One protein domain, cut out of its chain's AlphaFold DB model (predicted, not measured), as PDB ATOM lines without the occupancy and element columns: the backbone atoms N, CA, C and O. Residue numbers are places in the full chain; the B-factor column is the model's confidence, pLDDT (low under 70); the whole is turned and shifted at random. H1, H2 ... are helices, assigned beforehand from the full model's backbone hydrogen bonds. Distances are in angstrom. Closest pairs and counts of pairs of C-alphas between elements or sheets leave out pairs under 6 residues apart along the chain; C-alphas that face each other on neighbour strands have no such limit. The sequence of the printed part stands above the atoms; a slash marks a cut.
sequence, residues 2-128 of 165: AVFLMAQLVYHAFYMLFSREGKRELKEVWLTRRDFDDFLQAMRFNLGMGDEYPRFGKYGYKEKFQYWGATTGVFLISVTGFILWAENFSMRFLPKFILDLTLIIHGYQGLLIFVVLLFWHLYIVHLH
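This is residues 2 to 128 of the 165 residues of an uncharacterized protein of Deltaproteobacteria bacterium (UniProt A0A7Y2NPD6). Two long helices, H4 and H6, run side by side in opposite directions, with short H5 at their turn; H1 slants away from H4, H2 folds back, and H3 with loop 47 to 60 lies at the far end. This loose, all-helix part prints 127 residues with six named helices, H1 to H6, no named strand, a radius of gyration of the C-alphas of 18.4 A and spans of 60 by 36 by 28 A.

Start at H1, residues 2 to 18; it touches H2, residues 20 to 28, only at the corner, closest C-alphas Met 16 and Gly 22, 3.9 A. H4, residues 61 to 85, touches H1's residues 2 to 9 alone, closest C-alphas Met 6 and Ser 78, 5.9 A, and H3, residues 33 to 46, closest Asp 35 and Tyr 61, 5.1 A. H6, residues 96 to 127, touches H4 at a shallow tilt of 33 degrees, only just short of steep, closest C-alphas Thr 80 and Thr 102, 5.5 A. H5, residues 87 to 93, only just touches H6, with 3 pairs of C-alphas within 8 A, closest Met 91 and Leu 99, 7.7 A. Every O i to N i+4 pair is within hydrogen-bond range in H1 to H4, against 26 of 28 in H6 and 1 of 3 in H5, where 3 of 4 O i to N i+3 pairs are.

Find C-alpha 2 at (-11.077, 12.517, -55.206), where H1 begins. H4 is 34.9 A long; H6, 44.0 A with a kink of 29 degrees near residue 116, ends at C-alpha 127, (-17.600, -10.704, -40.744).

The farthest C-alphas, Asp 51 and Arg 92, are 60.5 A apart. The printed part has no cut, H3 to H4 is the long link, and no printed residue is under 70 in pLDDT.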
ATOM      1  N   ALA A   2      -9.906  11.628 -55.329       91.62
ATOM      2  CA  ALA A   2     -11.077  12.517 -55.206       91.62
ATOM      3  C   ALA A   2     -11.917  12.660 -56.493       91.62
ATOM      4  O   ALA A   2     -13.133  12.514 -56.446       91.62
ATOM      5  N   VAL A   3     -11.278  12.861 -57.652       95.25
ATOM      6  CA  VAL A   3     -11.976  12.952 -58.952       95.25
ATOM      7  C   VAL A   3     -12.797  11.698 -59.256       95.25
ATOM      8  O   VAL A   3     -13.943  11.815 -59.673       95.25
ATOM      9  N   PHE A   4     -12.248  10.506 -59.007       96.25
ATOM     10  CA  PHE A   4     -12.966   9.245 -59.216       96.25
ATOM     11  C   PHE A   4     -14.172   9.117 -58.287       96.25
ATOM     12  O   PHE A   4     -15.235   8.711 -58.737       96.25
ATOM     13  N   LEU A   5     -14.029   9.505 -57.016       94.06
ATOM     14  CA  LEU A   5     -15.134   9.478 -56.058       94.06
ATOM     15  C   LEU A   5     -16.268  10.425 -56.482       94.06
ATOM     16  O   LEU A   5     -17.432  10.032 -56.484       94.06
ATOM     17  N   MET A   6     -15.926  11.645 -56.905       95.50
ATOM     18  CA  MET A   6     -16.901  12.615 -57.411       95.50
ATOM     19  C   MET A   6     -17.562  12.135 -58.708       95.50
ATOM     20  O   MET A   6     -18.778  12.232 -58.851       95.50
ATOM     21  N   ALA A   7     -16.789  11.567 -59.637       96.56
ATOM     22  CA  ALA A   7     -17.323  10.998 -60.871       96.56
ATOM     23  C   ALA A   7     -18.269   9.821 -60.588       96.56
ATOM     24  O   ALA A   7     -19.342   9.752 -61.182       96.56
ATOM     25  N   GLN A   8     -17.921   8.943 -59.641       95.88
ATOM     26  CA  GLN A   8     -18.772   7.836 -59.207       95.88
ATOM     27  C   GLN A   8     -20.087   8.337 -58.606       95.88
ATOM     28  O   GLN A   8     -21.139   7.792 -58.922       95.88
ATOM     29  N   LEU A   9     -20.048   9.379 -57.772       96.00
ATOM     30  CA  LEU A   9     -21.251   9.990 -57.204       96.00
ATOM     31  C   LEU A   9     -22.186  10.513 -58.305       96.00
ATOM     32  O   LEU A   9     -23.384  10.238 -58.274       96.00
ATOM     33  N   VAL A  10     -21.637  11.233 -59.288       96.56
ATOM     34  CA  VAL A  10     -22.401  11.769 -60.425       96.56
ATOM     35  C   VAL A  10     -22.974  10.639 -61.278       96.56
ATOM     36  O   VAL A  10     -24.160  10.655 -61.604       96.56
ATOM     37  N   TYR A  11     -22.153   9.638 -61.604       97.31
ATOM     38  CA  TYR A  11     -22.574   8.464 -62.364       97.31
ATOM     39  C   TYR A  11     -23.699   7.709 -61.650       97.31
ATOM     40  O   TYR A  11     -24.725   7.418 -62.260       97.31
ATOM     41  N   HIS A  12     -23.543   7.443 -60.352       96.12
ATOM     42  CA  HIS A  12     -24.538   6.743 -59.544       96.12
ATOM     43  C   HIS A  12     -25.846   7.528 -59.464       96.12
ATOM     44  O   HIS A  12     -26.911   6.966 -59.705       96.12
ATOM     45  N   ALA A  13     -25.784   8.840 -59.217       96.00
ATOM     46  CA  ALA A  13     -26.970   9.692 -59.218       96.00
ATOM     47  C   ALA A  13     -27.692   9.652 -60.575       96.00
ATOM     48  O   ALA A  13     -28.909   9.476 -60.628       96.00
ATOM     49  N   PHE A  14     -26.947   9.746 -61.680       97.38
ATOM     50  CA  PHE A  14     -27.518   9.658 -63.021       97.38
ATOM     51  C   PHE A  14     -28.149   8.281 -63.284       97.38
ATOM     52  O   PHE A  14     -29.290   8.188 -63.734       97.38
ATOM     53  N   TYR A  15     -27.448   7.199 -62.944       97.12
ATOM     54  CA  TYR A  15     -27.956   5.839 -63.087       97.12
ATOM     55  C   TYR A  15     -29.262   5.641 -62.305       97.12
ATOM     56  O   TYR A  15     -30.257   5.207 -62.888       97.12
ATOM     57  N   MET A  16     -29.307   6.028 -61.027       96.44
ATOM     58  CA  MET A  16     -30.490   5.863 -60.172       96.44
ATOM     59  C   MET A  16     -31.691   6.696 -60.649       96.44
ATOM     60  O   MET A  16     -32.833   6.251 -60.538       96.44
ATOM     61  N   LEU A  17     -31.454   7.889 -61.205       95.81
ATOM     62  CA  LEU A  17     -32.519   8.806 -61.623       95.81
ATOM     63  C   LEU A  17     -33.023   8.575 -63.050       95.81
ATOM     64  O   LEU A  17     -34.178   8.898 -63.333       95.81
ATOM     65  N   PHE A  18     -32.201   8.038 -63.955       97.06
ATOM     66  CA  PHE A  18     -32.542   7.963 -65.380       97.06
ATOM     67  C   PHE A  18     -32.704   6.539 -65.921       97.06
ATOM     68  O   PHE A  18     -33.493   6.356 -66.850       97.06
ATOM     69  N   SER A  19     -32.063   5.522 -65.333       97.44
ATOM     70  CA  SER A  19     -32.252   4.127 -65.765       97.44
ATOM     71  C   SER A  19     -33.554   3.520 -65.220       97.44
ATOM     72  O   SER A  19     -34.107   3.976 -64.214       97.44
ATOM     73  N   ARG A  20     -34.093   2.497 -65.899       96.00
ATOM     74  CA  ARG A  20     -35.315   1.807 -65.442       96.00
ATOM     75  C   ARG A  20     -35.033   0.988 -64.189       96.00
ATOM     76  O   ARG A  20     -35.830   0.999 -63.254       96.00
ATOM     77  N   GLU A  21     -33.893   0.319 -64.187       94.56
ATOM     78  CA  GLU A  21     -33.366  -0.518 -63.121       94.56
ATOM     79  C   GLU A  21     -33.062   0.348 -61.899       94.56
ATOM     80  O   GLU A  21     -33.625   0.121 -60.834       94.56
ATOM     81  N   GLY A  22     -32.296   1.427 -62.070       95.25
ATOM     82  CA  GLY A  22     -31.966   2.368 -61.002       95.25
ATOM     83  C   GLY A  22     -33.197   3.001 -60.352       95.25
ATOM     84  O   GLY A  22     -33.256   3.092 -59.132       95.25
ATOM     85  N   LYS A  23     -34.237   3.343 -61.123       96.38
ATOM     86  CA  LYS A  23     -35.511   3.827 -60.555       96.38
ATOM     87  C   LYS A  23     -36.239   2.773 -59.723       96.38
ATOM     88  O   LYS A  23     -36.937   3.138 -58.780       96.38
ATOM     89  N   ARG A  24     -36.143   1.490 -60.091       95.12
ATOM     90  CA  ARG A  24     -36.705   0.386 -59.296       95.12
ATOM     91  C   ARG A  24     -35.909   0.215 -58.009       95.12
ATOM     92  O   ARG A  24     -36.514   0.236 -56.944       95.12
ATOM     93  N   GLU A  25     -34.581   0.173 -58.101       94.88
ATOM     94  CA  GLU A  25     -33.709   0.091 -56.926       94.88
ATOM     95  C   GLU A  25     -33.911   1.271 -55.979       94.88
ATOM     96  O   GLU A  25     -34.019   1.075 -54.774       94.88
ATOM     97  N   LEU A  26     -34.055   2.493 -56.512       95.81
ATOM     98  CA  LEU A  26     -34.264   3.698 -55.709       95.81
ATOM     99  C   LEU A  26     -35.518   3.597 -54.839       95.81
ATOM    100  O   LEU A  26     -35.516   4.092 -53.716       95.81
ATOM    101  N   LYS A  27     -36.583   2.964 -55.349       95.62
ATOM    102  CA  LYS A  27     -37.816   2.740 -54.584       95.62
ATOM    103  C   LYS A  27     -37.602   1.744 -53.449       95.62
ATOM    104  O   LYS A  27     -38.128   1.968 -52.366       95.62
ATOM    105  N   GLU A  28     -36.837   0.685 -53.693       95.62
ATOM    106  CA  GLU A  28     -36.557  -0.358 -52.701       95.62
ATOM    107  C   GLU A  28     -35.651   0.164 -51.571       95.62
ATOM    108  O   GLU A  28     -35.910  -0.104 -50.400       95.62
ATOM    109  N   VAL A  29     -34.625   0.969 -51.888       96.00
ATOM    110  CA  VAL A  29     -33.711   1.550 -50.877       96.00
ATOM    111  C   VAL A  29     -34.259   2.806 -50.196       96.00
ATOM    112  O   VAL A  29     -33.623   3.340 -49.283       96.00
ATOM    113  N   TRP A  30     -35.411   3.323 -50.628       96.38
ATOM    114  CA  TRP A  30     -35.994   4.517 -50.023       96.38
ATOM    115  C   TRP A  30     -36.396   4.256 -48.566       96.38
ATOM    116  O   TRP A  30     -36.887   3.178 -48.217       96.38
ATOM    117  N   LEU A  31     -36.193   5.265 -47.714       94.44
ATOM    118  CA  LEU A  31     -36.569   5.198 -46.305       94.44
ATOM    119  C   LEU A  31     -38.082   5.357 -46.153       94.44
ATOM    120  O   LEU A  31     -38.692   6.321 -46.617       94.44
ATOM    121  N   THR A  32     -38.680   4.405 -45.458       95.06
ATOM    122  CA  THR A  32     -40.105   4.329 -45.162       95.06
ATOM    123  C   THR A  32     -40.319   4.292 -43.652       95.06
ATOM    124  O   THR A  32     -39.400   4.020 -42.884       95.06
ATOM    125  N   ARG A  33     -41.553   4.544 -43.197       94.06
ATOM    126  CA  ARG A  33     -41.890   4.421 -41.766       94.06
ATOM    127  C   ARG A  33     -41.644   3.007 -41.232       94.06
ATOM    128  O   ARG A  33     -41.165   2.868 -40.115       94.06
ATOM    129  N   ARG A  34     -41.872   1.995 -42.074       93.50
ATOM    130  CA  ARG A  34     -41.624   0.590 -41.744       93.50
ATOM    131  C   ARG A  34     -40.175   0.335 -41.338       93.50
ATOM    132  O   ARG A  34     -39.955  -0.433 -40.421       93.50
ATOM    133  N   ASP A  35     -39.199   1.013 -41.942       95.44
ATOM    134  CA  ASP A  35     -37.787   0.815 -41.582       95.44
ATOM    135  C   ASP A  35     -37.501   1.206 -40.120       95.44
ATOM    136  O   ASP A  35     -36.647   0.610 -39.464       95.44
ATOM    137  N   PHE A  36     -38.234   2.193 -39.594       95.50
ATOM    138  CA  PHE A  36     -38.148   2.585 -38.189       95.50
ATOM    139  C   PHE A  36     -38.859   1.583 -37.272       95.50
ATOM    140  O   PHE A  36     -38.322   1.224 -36.225       95.50
ATOM    141  N   ASP A  37     -40.032   1.097 -37.680       95.50
ATOM    142  CA  ASP A  37     -40.768   0.067 -36.942       95.50
ATOM    143  C   ASP A  37     -39.960  -1.242 -36.866       95.50
ATOM    144  O   ASP A  37     -39.801  -1.811 -35.786       95.50
ATOM    145  N   ASP A  38     -39.361  -1.653 -37.985       95.94
ATOM    146  CA  ASP A  38     -38.483  -2.817 -38.098       95.94
ATOM    147  C   ASP A  38     -37.232  -2.655 -37.214       95.94
ATOM    148  O   ASP A  38     -36.821  -3.596 -36.536       95.94
ATOM    149  N   PHE A  39     -36.636  -1.457 -37.156       95.62
ATOM    150  CA  PHE A  39     -35.527  -1.170 -36.237       95.62
ATOM    151  C   PHE A  39     -35.940  -1.356 -34.769       95.62
ATOM    152  O   PHE A  39     -35.239  -2.023 -34.004       95.62
ATOM    153  N   LEU A  40     -37.086  -0.797 -34.369       96.06
ATOM    154  CA  LEU A  40     -37.586  -0.931 -33.000       96.06
ATOM    155  C   LEU A  40     -37.943  -2.382 -32.661       96.06
ATOM    156  O   LEU A  40     -37.674  -2.829 -31.545       96.06
ATOM    157  N   GLN A  41     -38.516  -3.124 -33.609       96.31
ATOM    158  CA  GLN A  41     -38.814  -4.541 -33.441       96.31
ATOM    159  C   GLN A  41     -37.531  -5.369 -33.304       96.31
ATOM    160  O   GLN A  41     -37.429  -6.143 -32.354       96.31
ATOM    161  N   ALA A  42     -36.525  -5.162 -34.162       95.00
ATOM    162  CA  ALA A  42     -35.224  -5.823 -34.036       95.00
ATOM    163  C   ALA A  42     -34.584  -5.545 -32.672       95.00
ATOM    164  O   ALA A  42     -34.047  -6.448 -32.035       95.00
ATOM    165  N   MET A  43     -34.671  -4.301 -32.194       95.62
ATOM    166  CA  MET A  43     -34.131  -3.921 -30.894       95.62
ATOM    167  C   MET A  43     -34.863  -4.630 -29.743       95.62
ATOM    168  O   MET A  43     -34.210  -5.156 -28.847       95.62
ATOM    169  N   ARG A  44     -36.201  -4.703 -29.779       96.06
ATOM    170  CA  ARG A  44     -36.998  -5.443 -28.782       96.06
ATOM    171  C   ARG A  44     -36.683  -6.934 -28.791       96.06
ATOM    172  O   ARG A  44     -36.471  -7.495 -27.722       96.06
ATOM    173  N   PHE A  45     -36.613  -7.550 -29.970       95.25
ATOM    174  CA  PHE A  45     -36.250  -8.959 -30.122       95.25
ATOM    175  C   PHE A  45     -34.859  -9.244 -29.538       95.25
ATOM    176  O   PHE A  45     -34.705 -10.132 -28.707       95.25
ATOM    177  N   ASN A  46     -33.859  -8.423 -29.876       93.12
ATOM    178  CA  ASN A  46     -32.491  -8.579 -29.368       93.12
ATOM    179  C   ASN A  46     -32.372  -8.365 -27.849       93.12
ATOM    180  O   ASN A  46     -31.443  -8.874 -27.227       93.12
ATOM    181  N   LEU A  47     -33.299  -7.615 -27.244       95.81
ATOM    182  CA  LEU A  47     -33.409  -7.441 -25.792       95.81
ATOM    183  C   LEU A  47     -34.263  -8.533 -25.118       95.81
ATOM    184  O   LEU A  47     -34.510  -8.448 -23.916       95.81
ATOM    185  N   GLY A  48     -34.735  -9.534 -25.868       94.75
ATOM    186  CA  GLY A  48     -35.597 -10.610 -25.370       94.75
ATOM    187  C   GLY A  48     -37.033 -10.177 -25.057       94.75
ATOM    188  O   GLY A  48     -37.740 -10.875 -24.338       94.75
ATOM    189  N   MET A  49     -37.465  -9.014 -25.555       94.06
ATOM    190  CA  MET A  49     -38.797  -8.433 -25.327       94.06
ATOM    191  C   MET A  49     -39.767  -8.648 -26.499       94.06
ATOM    192  O   MET A  49     -40.878  -8.119 -26.477       94.06
ATOM    193  N   GLY A  50     -39.343  -9.342 -27.554       89.44
ATOM    194  CA  GLY A  50     -40.170  -9.641 -28.718       89.44
ATOM    195  C   GLY A  50     -39.970 -11.080 -29.162       89.44
ATOM    196  O   GLY A  50     -38.861 -11.598 -29.065       89.44
ATOM    197  N   ASP A  51     -41.041 -11.693 -29.658       90.38
ATOM    198  CA  ASP A  51     -41.050 -13.110 -30.036       90.38
ATOM    199  C   ASP A  51     -40.507 -13.348 -31.450       90.38
ATOM    200  O   ASP A  51     -40.001 -14.426 -31.754       90.38
ATOM    201  N   GLU A  52     -40.582 -12.335 -32.319       90.56
ATOM    202  CA  GLU A  52     -40.230 -12.448 -33.735       90.56
ATOM    203  C   GLU A  52     -39.280 -11.338 -34.192       90.56
ATOM    204  O   GLU A  52     -39.478 -10.151 -33.898       90.56
ATOM    205  N   TYR A  53     -38.270 -11.738 -34.966       91.81
ATOM    206  CA  TYR A  53     -37.374 -10.822 -35.663       91.81
ATOM    207  C   TYR A  53     -38.080 -10.202 -36.887       91.81
ATOM    208  O   TYR A  53     -38.925 -10.866 -37.497       91.81
ATOM    209  N   PRO A  54     -37.773  -8.947 -37.273       93.81
ATOM    210  CA  PRO A  54     -38.453  -8.301 -38.390       93.81
ATOM    211  C   PRO A  54     -38.270  -9.055 -39.701       93.81
ATOM    212  O   PRO A  54     -37.189  -9.541 -40.030       93.81
ATOM    213  N   ARG A  55     -39.338  -9.085 -40.496       95.25
ATOM    214  CA  ARG A  55     -39.333  -9.719 -41.813       95.25
ATOM    215  C   ARG A  55     -38.931  -8.704 -42.876       95.25
ATOM    216  O   ARG A  55     -39.783  -7.965 -43.377       95.25
ATOM    217  N   PHE A  56     -37.644  -8.659 -43.214       95.56
ATOM    218  CA  PHE A  56     -37.120  -7.707 -44.194       95.56
ATOM    219  C   PHE A  56     -37.547  -8.043 -45.629       95.56
ATOM    220  O   PHE A  56     -37.659  -9.212 -46.009       95.56
ATOM    221  N   GLY A  57     -37.806  -6.992 -46.416       95.19
ATOM    222  CA  GLY A  57     -37.934  -7.069 -47.876       95.19
ATOM    223  C   GLY A  57     -36.562  -7.083 -48.544       95.19
ATOM    224  O   GLY A  57     -35.577  -7.433 -47.897       95.19
ATOM    225  N   LYS A  58     -36.474  -6.656 -49.812       94.88
ATOM    226  CA  LYS A  58     -35.214  -6.665 -50.574       94.88
ATOM    227  C   LYS A  58     -34.035  -6.028 -49.836       94.88
ATOM    228  O   LYS A  58     -32.929  -6.544 -49.912       94.88
ATOM    229  N   TYR A  59     -34.295  -4.928 -49.127       95.81
ATOM    230  CA  TYR A  59     -33.326  -4.273 -48.256       95.81
ATOM    231  C   TYR A  59     -33.902  -4.076 -46.855       95.81
ATOM    232  O   TYR A  59     -35.017  -3.566 -46.707       95.81
ATOM    233  N   GLY A  60     -33.131  -4.433 -45.830       94.88
ATOM    234  CA  GLY A  60     -33.447  -4.154 -44.429       94.88
ATOM    235  C   GLY A  60     -32.997  -2.755 -43.987       94.88
ATOM    236  O   GLY A  60     -32.202  -2.091 -44.660       94.88
ATOM    237  N   TYR A  61     -33.443  -2.309 -42.804       94.50
ATOM    238  CA  TYR A  61     -33.093  -0.974 -42.284       94.50
ATOM    239  C   TYR A  61     -31.572  -0.761 -42.173       94.50
ATOM    240  O   TYR A  61     -31.086   0.341 -42.426       94.50
ATOM    241  N   LYS A  62     -30.809  -1.817 -41.839       92.88
ATOM    242  CA  LYS A  62     -29.338  -1.788 -41.721       92.88
ATOM    243  C   LYS A  62     -28.671  -1.406 -43.046       92.88
ATOM    244  O   LYS A  62     -27.771  -0.567 -43.076       92.88
ATOM    245  N   GLU A  63     -29.136  -1.995 -44.142       93.88
ATOM    246  CA  GLU A  63     -28.581  -1.781 -45.480       93.88
ATOM    247  C   GLU A  63     -29.011  -0.437 -46.050       93.88
ATOM    248  O   GLU A  63     -28.179   0.285 -46.595       93.88
ATOM    249  N   LYS A  64     -30.279  -0.050 -45.867       95.75
ATOM    250  CA  LYS A  64     -30.752   1.280 -46.269       95.75
ATOM    251  C   LYS A  64     -30.029   2.382 -45.504       95.75
ATOM    252  O   LYS A  64     -29.632   3.381 -46.101       95.75
ATOM    253  N   PHE A  65     -29.808   2.195 -44.203       93.19
ATOM    254  CA  PHE A  65     -29.013   3.116 -43.395       93.19
ATOM    255  C   PHE A  65     -27.583   3.231 -43.930       93.19
ATOM    256  O   PHE A  65     -27.095   4.342 -44.125       93.19
ATOM    257  N   GLN A  66     -26.933   2.108 -44.246       93.25
ATOM    258  CA  GLN A  66     -25.607   2.122 -44.860       93.25
ATOM    259  C   GLN A  66     -25.613   2.819 -46.228       93.25
ATOM    260  O   GLN A  66     -24.732   3.633 -46.491       93.25
ATOM    261  N   TYR A  67     -26.604   2.546 -47.081       94.75
ATOM    262  CA  TYR A  67     -26.744   3.171 -48.396       94.75
ATOM    263  C   TYR A  67     -26.873   4.693 -48.285       94.75
ATOM    264  O   TYR A  67     -26.100   5.426 -48.906       94.75
ATOM    265  N   TRP A  68     -27.807   5.188 -47.469       95.06
ATOM    266  CA  TRP A  68     -28.039   6.625 -47.308       95.06
ATOM    267  C   TRP A  68     -26.917   7.321 -46.543       95.06
ATOM    268  O   TRP A  68     -26.529   8.432 -46.913       95.06
ATOM    269  N   GLY A  69     -26.358   6.662 -45.526       93.19
ATOM    270  CA  GLY A  69     -25.199   7.143 -44.782       93.19
ATOM    271  C   GLY A  69     -23.977   7.307 -45.683       93.19
ATOM    272  O   GLY A  69     -23.388   8.387 -45.729       93.19
ATOM    273  N   ALA A  70     -23.644   6.282 -46.472       91.81
ATOM    274  CA  ALA A  70     -22.547   6.342 -47.433       91.81
ATOM    275  C   ALA A  70     -22.811   7.374 -48.537       91.81
ATOM    276  O   ALA A  70     -21.945   8.198 -48.816       91.81
ATOM    277  N   THR A  71     -24.011   7.389 -49.128       94.00
ATOM    278  CA  THR A  71     -24.358   8.318 -50.218       94.00
ATOM    279  C   THR A  71     -24.262   9.773 -49.762       94.00
ATOM    280  O   THR A  71     -23.619  10.592 -50.419       94.00
ATOM    281  N   THR A  72     -24.838  10.094 -48.601       94.06
ATOM    282  CA  THR A  72     -24.796  11.451 -48.037       94.06
ATOM    283  C   THR A  72     -23.381  11.823 -47.593       94.06
ATOM    284  O   THR A  72     -22.942  12.950 -47.817       94.06
ATOM    285  N   GLY A  73     -22.635  10.878 -47.013       94.00
ATOM    286  CA  GLY A  73     -21.238  11.077 -46.631       94.00
ATOM    287  C   GLY A  73     -20.344  11.392 -47.833       94.00
ATOM    288  O   GLY A  73     -19.608  12.377 -47.814       94.00
ATOM    289  N   VAL A  74     -20.458  10.610 -48.911       94.50
ATOM    290  CA  VAL A  74     -19.721  10.833 -50.164       94.50
ATOM    291  C   VAL A  74     -20.126  12.153 -50.820       94.50
ATOM    292  O   VAL A  74     -19.264  12.874 -51.326       94.50
ATOM    293  N   PHE A  75     -21.410  12.511 -50.792       96.12
ATOM    294  CA  PHE A  75     -21.867  13.809 -51.283       96.12
ATOM    295  C   PHE A  75     -21.220  14.964 -50.510       96.12
ATOM    296  O   PHE A  75     -20.612  15.848 -51.114       96.12
ATOM    297  N   LEU A  76     -21.277  14.934 -49.178       96.12
ATOM    298  CA  LEU A  76     -20.755  16.023 -48.358       96.12
ATOM    299  C   LEU A  76     -19.226  16.133 -48.434       96.12
ATOM    300  O   LEU A  76     -18.716  17.245 -48.584       96.12
ATOM    301  N   ILE A  77     -18.485  15.016 -48.428       96.06
ATOM    302  CA  ILE A  77     -17.022  15.046 -48.588       96.06
ATOM    303  C   ILE A  77     -16.613  15.533 -49.988       96.06
ATOM    304  O   ILE A  77     -15.604  16.220 -50.129       96.06
ATOM    305  N   SER A  78     -17.419  15.252 -51.018       96.06
ATOM    306  CA  SER A  78     -17.193  15.749 -52.381       96.06
ATOM    307  C   SER A  78     -17.388  17.262 -52.473       96.06
ATOM    308  O   SER A  78     -16.521  17.962 -52.993       96.06
ATOM    309  N   VAL A  79     -18.494  17.784 -51.930       95.94
ATOM    310  CA  VAL A  79     -18.796  19.226 -51.943       95.94
ATOM    311  C   VAL A  79     -17.759  20.005 -51.139       95.94
ATOM    312  O   VAL A  79     -17.174  20.968 -51.635       95.94
ATOM    313  N   THR A  80     -17.492  19.569 -49.909       97.06
ATOM    314  CA  THR A  80     -16.513  20.230 -49.040       97.06
ATOM    315  C   THR A  80     -15.095  20.118 -49.602       97.06
ATOM    316  O   THR A  80     -14.356  21.099 -49.610       97.06
ATOM    317  N   GLY A  81     -14.735  18.964 -50.171       95.88
ATOM    318  CA  GLY A  81     -13.447  18.762 -50.828       95.88
ATOM    319  C   GLY A  81     -13.265  19.660 -52.047       95.88
ATOM    320  O   GLY A  81     -12.190  20.218 -52.228       95.88
ATOM    321  N   PHE A  82     -14.313  19.865 -52.850       95.81
ATOM    322  CA  PHE A  82     -14.267  20.776 -53.994       95.81
ATOM    323  C   PHE A  82     -14.039  22.235 -53.567       95.81
ATOM    324  O   PHE A  82     -13.189  22.915 -54.144       95.81
ATOM    325  N   ILE A  83     -14.738  22.697 -52.523       96.31
ATOM    326  CA  ILE A  83     -14.570  24.051 -51.964       96.31
ATOM    327  C   ILE A  83     -13.129  24.273 -51.481       96.31
ATOM    328  O   ILE A  83     -12.550  25.322 -51.771       96.31
ATOM    329  N   LEU A  84     -12.552  23.294 -50.776       96.12
ATOM    330  CA  LEU A  84     -11.185  23.367 -50.247       96.12
ATOM    331  C   LEU A  84     -10.123  23.218 -51.341       96.12
ATOM    332  O   LEU A  84      -9.087  23.872 -51.287       96.12
ATOM    333  N   TRP A  85     -10.372  22.391 -52.358       96.69
ATOM    334  CA  TRP A  85      -9.430  22.191 -53.459       96.69
ATOM    335  C   TRP A  85      -9.244  23.477 -54.279       96.69
ATOM    336  O   TRP A  85      -8.129  23.804 -54.681       96.69
ATOM    337  N   ALA A  86     -10.314  24.249 -54.478       94.31
ATOM    338  CA  ALA A  86     -10.287  25.512 -55.209       94.31
ATOM    339  C   ALA A  86     -10.251  26.744 -54.281       94.31
ATOM    340  O   ALA A  86     -10.926  27.732 -54.555       94.31
ATOM    341  N   GLU A  87      -9.469  26.718 -53.197       93.56
ATOM    342  CA  GLU A  87      -9.510  27.718 -52.113       93.56
ATOM    343  C   GLU A  87      -9.490  29.184 -52.589       93.56
ATOM    344  O   GLU A  87     -10.372  29.964 -52.236       93.56
ATOM    345  N   ASN A  88      -8.538  29.556 -53.453       94.50
ATOM    346  CA  ASN A  88      -8.427  30.921 -53.989       94.50
ATOM    347  C   ASN A  88      -9.663  31.359 -54.784       94.50
ATOM    348  O   ASN A  88     -10.005  32.539 -54.800       94.50
ATOM    349  N   PHE A  89     -10.307  30.423 -55.484       95.56
ATOM    350  CA  PHE A  89     -11.555  30.684 -56.191       95.56
ATOM    351  C   PHE A  89     -12.706  30.789 -55.187       95.56
ATOM    352  O   PHE A  89     -13.442  31.769 -55.212       95.56
ATOM    353  N   SER A  90     -12.806  29.843 -54.252       95.75
ATOM    354  CA  SER A  90     -13.819  29.818 -53.197       95.75
ATOM    355  C   SER A  90     -13.814  31.099 -52.357       95.75
ATOM    356  O   SER A  90     -14.873  31.682 -52.158       95.75
ATOM    357  N   MET A  91     -12.647  31.611 -51.952       95.12
ATOM    358  CA  MET A  91     -12.517  32.860 -51.182       95.12
ATOM    359  C   MET A  91     -12.988  34.118 -51.925       95.12
ATOM    360  O   MET A  91     -13.260  35.131 -51.287       95.12
ATOM    361  N   ARG A  92     -13.099  34.086 -53.260       96.31
ATOM    362  CA  ARG A  92     -13.667  35.213 -54.022       96.31
ATOM    363  C   ARG A  92     -15.184  35.305 -53.878       96.31
ATOM    364  O   ARG A  92     -15.729  36.393 -54.031       96.31
ATOM    365  N   PHE A  93     -15.852  34.181 -53.621       96.00
ATOM    366  CA  PHE A  93     -17.316  34.082 -53.608       96.00
ATOM    367  C   PHE A  93     -17.896  33.738 -52.234       96.00
ATOM    368  O   PHE A  93     -19.065  34.016 -51.980       96.00
ATOM    369  N   LEU A  94     -17.102  33.135 -51.350       96.19
ATOM    370  CA  LEU A  94     -17.515  32.674 -50.031       96.19
ATOM    371  C   LEU A  94     -16.730  33.409 -48.938       96.19
ATOM    372  O   LEU A  94     -15.521  33.608 -49.074       96.19
ATOM    373  N   PRO A  95     -17.380  33.780 -47.821       96.12
ATOM    374  CA  PRO A  95     -16.683  34.373 -46.689       96.12
ATOM    375  C   PRO A  95     -15.782  33.335 -46.007       96.12
ATOM    376  O   PRO A  95     -16.107  32.147 -45.971       96.12
ATOM    377  N   LYS A  96     -14.685  33.792 -45.385       94.06
ATOM    378  CA  LYS A  96     -13.692  32.928 -44.716       94.06
ATOM    379  C   LYS A  96     -14.316  31.912 -43.751       94.06
ATOM    380  O   LYS A  96     -13.915  30.755 -43.736       94.06
ATOM    381  N   PHE A  97     -15.331  32.326 -42.992       96.62
ATOM    382  CA  PHE A  97     -16.046  31.450 -42.060       96.62
ATOM    383  C   PHE A  97     -16.581  30.169 -42.734       96.62
ATOM    384  O   PHE A  97     -16.538  29.102 -42.128       96.62
ATOM    385  N   ILE A  98     -17.038  30.245 -43.991       96.25
ATOM    386  CA  ILE A  98     -17.527  29.067 -44.721       96.25
ATOM    387  C   ILE A  98     -16.383  28.102 -45.018       96.25
ATOM    388  O   ILE A  98     -16.579  26.896 -44.906       96.25
ATOM    389  N   LEU A  99     -15.189  28.596 -45.352       96.50
ATOM    390  CA  LEU A  99     -14.018  27.744 -45.571       96.50
ATOM    391  C   LEU A  99     -13.559  27.084 -44.268       96.50
ATOM    392  O   LEU A  99     -13.292  25.885 -44.268       96.50
ATOM    393  N   ASP A 100     -13.543  27.829 -43.162       96.88
ATOM    394  CA  ASP A 100     -13.193  27.291 -41.841       96.88
ATOM    395  C   ASP A 100     -14.170  26.176 -41.428       96.88
ATOM    396  O   ASP A 100     -13.757  25.094 -41.008       96.88
ATOM    397  N   LEU A 101     -15.474  26.401 -41.623       97.19
ATOM    398  CA  LEU A 101     -16.504  25.390 -41.386       97.19
ATOM    399  C   LEU A 101     -16.338  24.184 -42.321       97.19
ATOM    400  O   LEU A 101     -16.442  23.041 -41.882       97.19
ATOM    401  N   THR A 102     -16.053  24.430 -43.600       97.44
ATOM    402  CA  THR A 102     -15.838  23.382 -44.605       97.44
ATOM    403  C   THR A 102     -14.662  22.491 -44.224       97.44
ATOM    404  O   THR A 102     -14.781  21.273 -44.313       97.44
ATOM    405  N   LEU A 103     -13.555  23.072 -43.755       97.12
ATOM    406  CA  LEU A 103     -12.375  22.336 -43.300       97.12
ATOM    407  C   LEU A 103     -12.708  21.406 -42.127       97.12
ATOM    408  O   LEU A 103     -12.356  20.226 -42.152       97.12
ATOM    409  N   ILE A 104     -13.430  21.928 -41.132       97.81
ATOM    410  CA  ILE A 104     -13.878  21.168 -39.960       97.81
ATOM    411  C   ILE A 104     -14.793  20.016 -40.389       97.81
ATOM    412  O   ILE A 104     -14.549  18.864 -40.030       97.81
ATOM    413  N   ILE A 105     -15.826  20.312 -41.185       97.12
ATOM    414  CA  ILE A 105     -16.784  19.309 -41.660       97.12
ATOM    415  C   ILE A 105     -16.064  18.236 -42.479       97.12
ATOM    416  O   ILE A 105     -16.233  17.056 -42.193       97.12
ATOM    417  N   HIS A 106     -15.232  18.621 -43.449       97.31
ATOM    418  CA  HIS A 106     -14.522  17.678 -44.312       97.31
ATOM    419  C   HIS A 106     -13.661  16.705 -43.499       97.31
ATOM    420  O   HIS A 106     -13.741  15.491 -43.695       97.31
ATOM    421  N   GLY A 107     -12.883  17.231 -42.545       96.06
ATOM    422  CA  GLY A 107     -12.022  16.427 -41.679       96.06
ATOM    423  C   GLY A 107     -12.805  15.442 -40.809       96.06
ATOM    424  O   GLY A 107     -12.537  14.238 -40.839       96.06
ATOM    425  N   TYR A 108     -13.809  15.923 -40.068       96.75
ATOM    426  CA  TYR A 108     -14.600  15.063 -39.179       96.75
ATOM    427  C   TYR A 108     -15.481  14.070 -39.933       96.75
ATOM    428  O   TYR A 108     -15.656  12.942 -39.474       96.75
ATOM    429  N   GLN A 109     -16.007  14.439 -41.100       95.50
ATOM    430  CA  GLN A 109     -16.756  13.499 -41.926       95.50
ATOM    431  C   GLN A 109     -15.872  12.408 -42.510       95.50
ATOM    432  O   GLN A 109     -16.291  11.253 -42.514       95.50
ATOM    433  N   GLY A 110     -14.656  12.736 -42.956       94.25
ATOM    434  CA  GLY A 110     -13.691  11.729 -43.395       94.25
ATOM    435  C   GLY A 110     -13.419  10.696 -42.300       94.25
ATOM    436  O   GLY A 110     -13.490   9.493 -42.554       94.25
ATOM    437  N   LEU A 111     -13.207  11.159 -41.064       95.94
ATOM    438  CA  LEU A 111     -13.035  10.282 -39.905       95.94
ATOM    439  C   LEU A 111     -14.288   9.439 -39.620       95.94
ATOM    440  O   LEU A 111     -14.179   8.231 -39.417       95.94
ATOM    441  N   LEU A 112     -15.475  10.050 -39.630       94.94
ATOM    442  CA  LEU A 112     -16.736   9.344 -39.395       94.94
ATOM    443  C   LEU A 112     -16.963   8.238 -40.434       94.94
ATOM    444  O   LEU A 112     -17.279   7.111 -40.062       94.94
ATOM    445  N   ILE A 113     -16.770   8.539 -41.723       93.81
ATOM    446  CA  ILE A 113     -16.901   7.561 -42.812       93.81
ATOM    447  C   ILE A 113     -15.910   6.416 -42.608       93.81
ATOM    448  O   ILE A 113     -16.303   5.257 -42.709       93.81
ATOM    449  N   PHE A 114     -14.651   6.718 -42.278       93.62
ATOM    450  CA  PHE A 114     -13.643   5.693 -42.007       93.62
ATOM    451  C   PHE A 114     -14.068   4.750 -40.872       93.62
ATOM    452  O   PHE A 114     -14.031   3.536 -41.049       93.62
ATOM    453  N   VAL A 115     -14.531   5.288 -39.740       95.62
ATOM    454  CA  VAL A 115     -14.986   4.488 -38.587       95.62
ATOM    455  C   VAL A 115     -16.206   3.636 -38.944       95.62
ATOM    456  O   VAL A 115     -16.244   2.448 -38.624       95.62
ATOM    457  N   VAL A 116     -17.191   4.208 -39.641       93.06
ATOM    458  CA  VAL A 116     -18.386   3.468 -40.077       93.06
ATOM    459  C   VAL A 116     -18.001   2.349 -41.044       93.06
ATOM    460  O   VAL A 116     -18.460   1.221 -40.889       93.06
ATOM    461  N   LEU A 117     -17.120   2.606 -42.011       92.19
ATOM    462  CA  LEU A 117     -16.674   1.561 -42.931       92.19
ATOM    463  C   LEU A 117     -15.869   0.464 -42.217       92.19
ATOM    464  O   LEU A 117     -16.039  -0.717 -42.517       92.19
ATOM    465  N   LEU A 118     -15.037   0.838 -41.244       94.69
ATOM    466  CA  LEU A 118     -14.189  -0.101 -40.515       94.69
ATOM    467  C   LEU A 118     -14.982  -1.043 -39.604       94.69
ATOM    468  O   LEU A 118     -14.668  -2.227 -39.553       94.69
ATOM    469  N   PHE A 119     -15.980  -0.539 -38.877       94.75
ATOM    470  CA  PHE A 119     -16.716  -1.355 -37.905       94.75
ATOM    471  C   PHE A 119     -18.054  -1.849 -38.441       94.75
ATOM    472  O   PHE A 119     -18.347  -3.038 -38.366       94.75
ATOM    473  N   TRP A 120     -18.874  -0.954 -38.991       93.56
ATOM    474  CA  TRP A 120     -20.231  -1.293 -39.416       93.56
ATOM    475  C   TRP A 120     -20.230  -2.058 -40.740       93.56
ATOM    476  O   TRP A 120     -20.742  -3.174 -40.811       93.56
ATOM    477  N   HIS A 121     -19.621  -1.487 -41.781       93.06
ATOM    478  CA  HIS A 121     -19.622  -2.100 -43.111       93.06
ATOM    479  C   HIS A 121     -18.825  -3.406 -43.135       93.06
ATOM    480  O   HIS A 121     -19.322  -4.415 -43.636       93.06
ATOM    481  N   LEU A 122     -17.622  -3.408 -42.545       93.88
ATOM    482  CA  LEU A 122     -16.794  -4.610 -42.470       93.88
ATOM    483  C   LEU A 122     -17.535  -5.754 -41.772       93.88
ATOM    484  O   LEU A 122     -17.511  -6.886 -42.249       93.88
ATOM    485  N   TYR A 123     -18.249  -5.462 -40.682       93.62
ATOM    486  CA  TYR A 123     -19.034  -6.480 -40.002       93.62
ATOM    487  C   TYR A 123     -20.169  -7.012 -40.879       93.62
ATOM    488  O   TYR A 123     -20.212  -8.205 -41.150       93.62
ATOM    489  N   ILE A 124     -21.054  -6.140 -41.363       92.31
ATOM    490  CA  ILE A 124     -22.276  -6.565 -42.063       92.31
ATOM    491  C   ILE A 124     -21.969  -7.287 -43.375       92.31
ATOM    492  O   ILE A 124     -22.675  -8.224 -43.730       92.31
ATOM    493  N   VAL A 125     -20.933  -6.857 -44.098       92.88
ATOM    494  CA  VAL A 125     -20.639  -7.386 -45.433       92.88
ATOM    495  C   VAL A 125     -19.612  -8.517 -45.401       92.88
ATOM    496  O   VAL A 125     -19.673  -9.372 -46.278       92.88
ATOM    497  N   HIS A 126     -18.702  -8.559 -44.420       94.25
ATOM    498  CA  HIS A 126     -17.604  -9.539 -44.393       94.25
ATOM    499  C   HIS A 126     -17.616 -10.475 -43.183       94.25
ATOM    500  O   HIS A 126     -17.383 -11.672 -43.325       94.25
ATOM    501  N   LEU A 127     -17.846  -9.947 -41.979       95.25
ATOM    502  CA  LEU A 127     -17.600 -10.704 -40.744       95.25
ATOM    503  C   LEU A 127     -18.860 -11.316 -40.124       95.25
ATOM    504  O   LEU A 127     -18.744 -12.140 -39.218       95.25
ATOM    505  N   HIS A 128     -20.055 -10.925 -40.573       93.62
ATOM    506  CA  HIS A 128     -21.296 -11.484 -40.059       93.62
ATOM    507  C   HIS A 128     -21.386 -12.979 -40.422       93.62
ATOM    508  O   HIS A 128     -21.173 -13.326 -41.587       93.62
TER     509      HIS A 128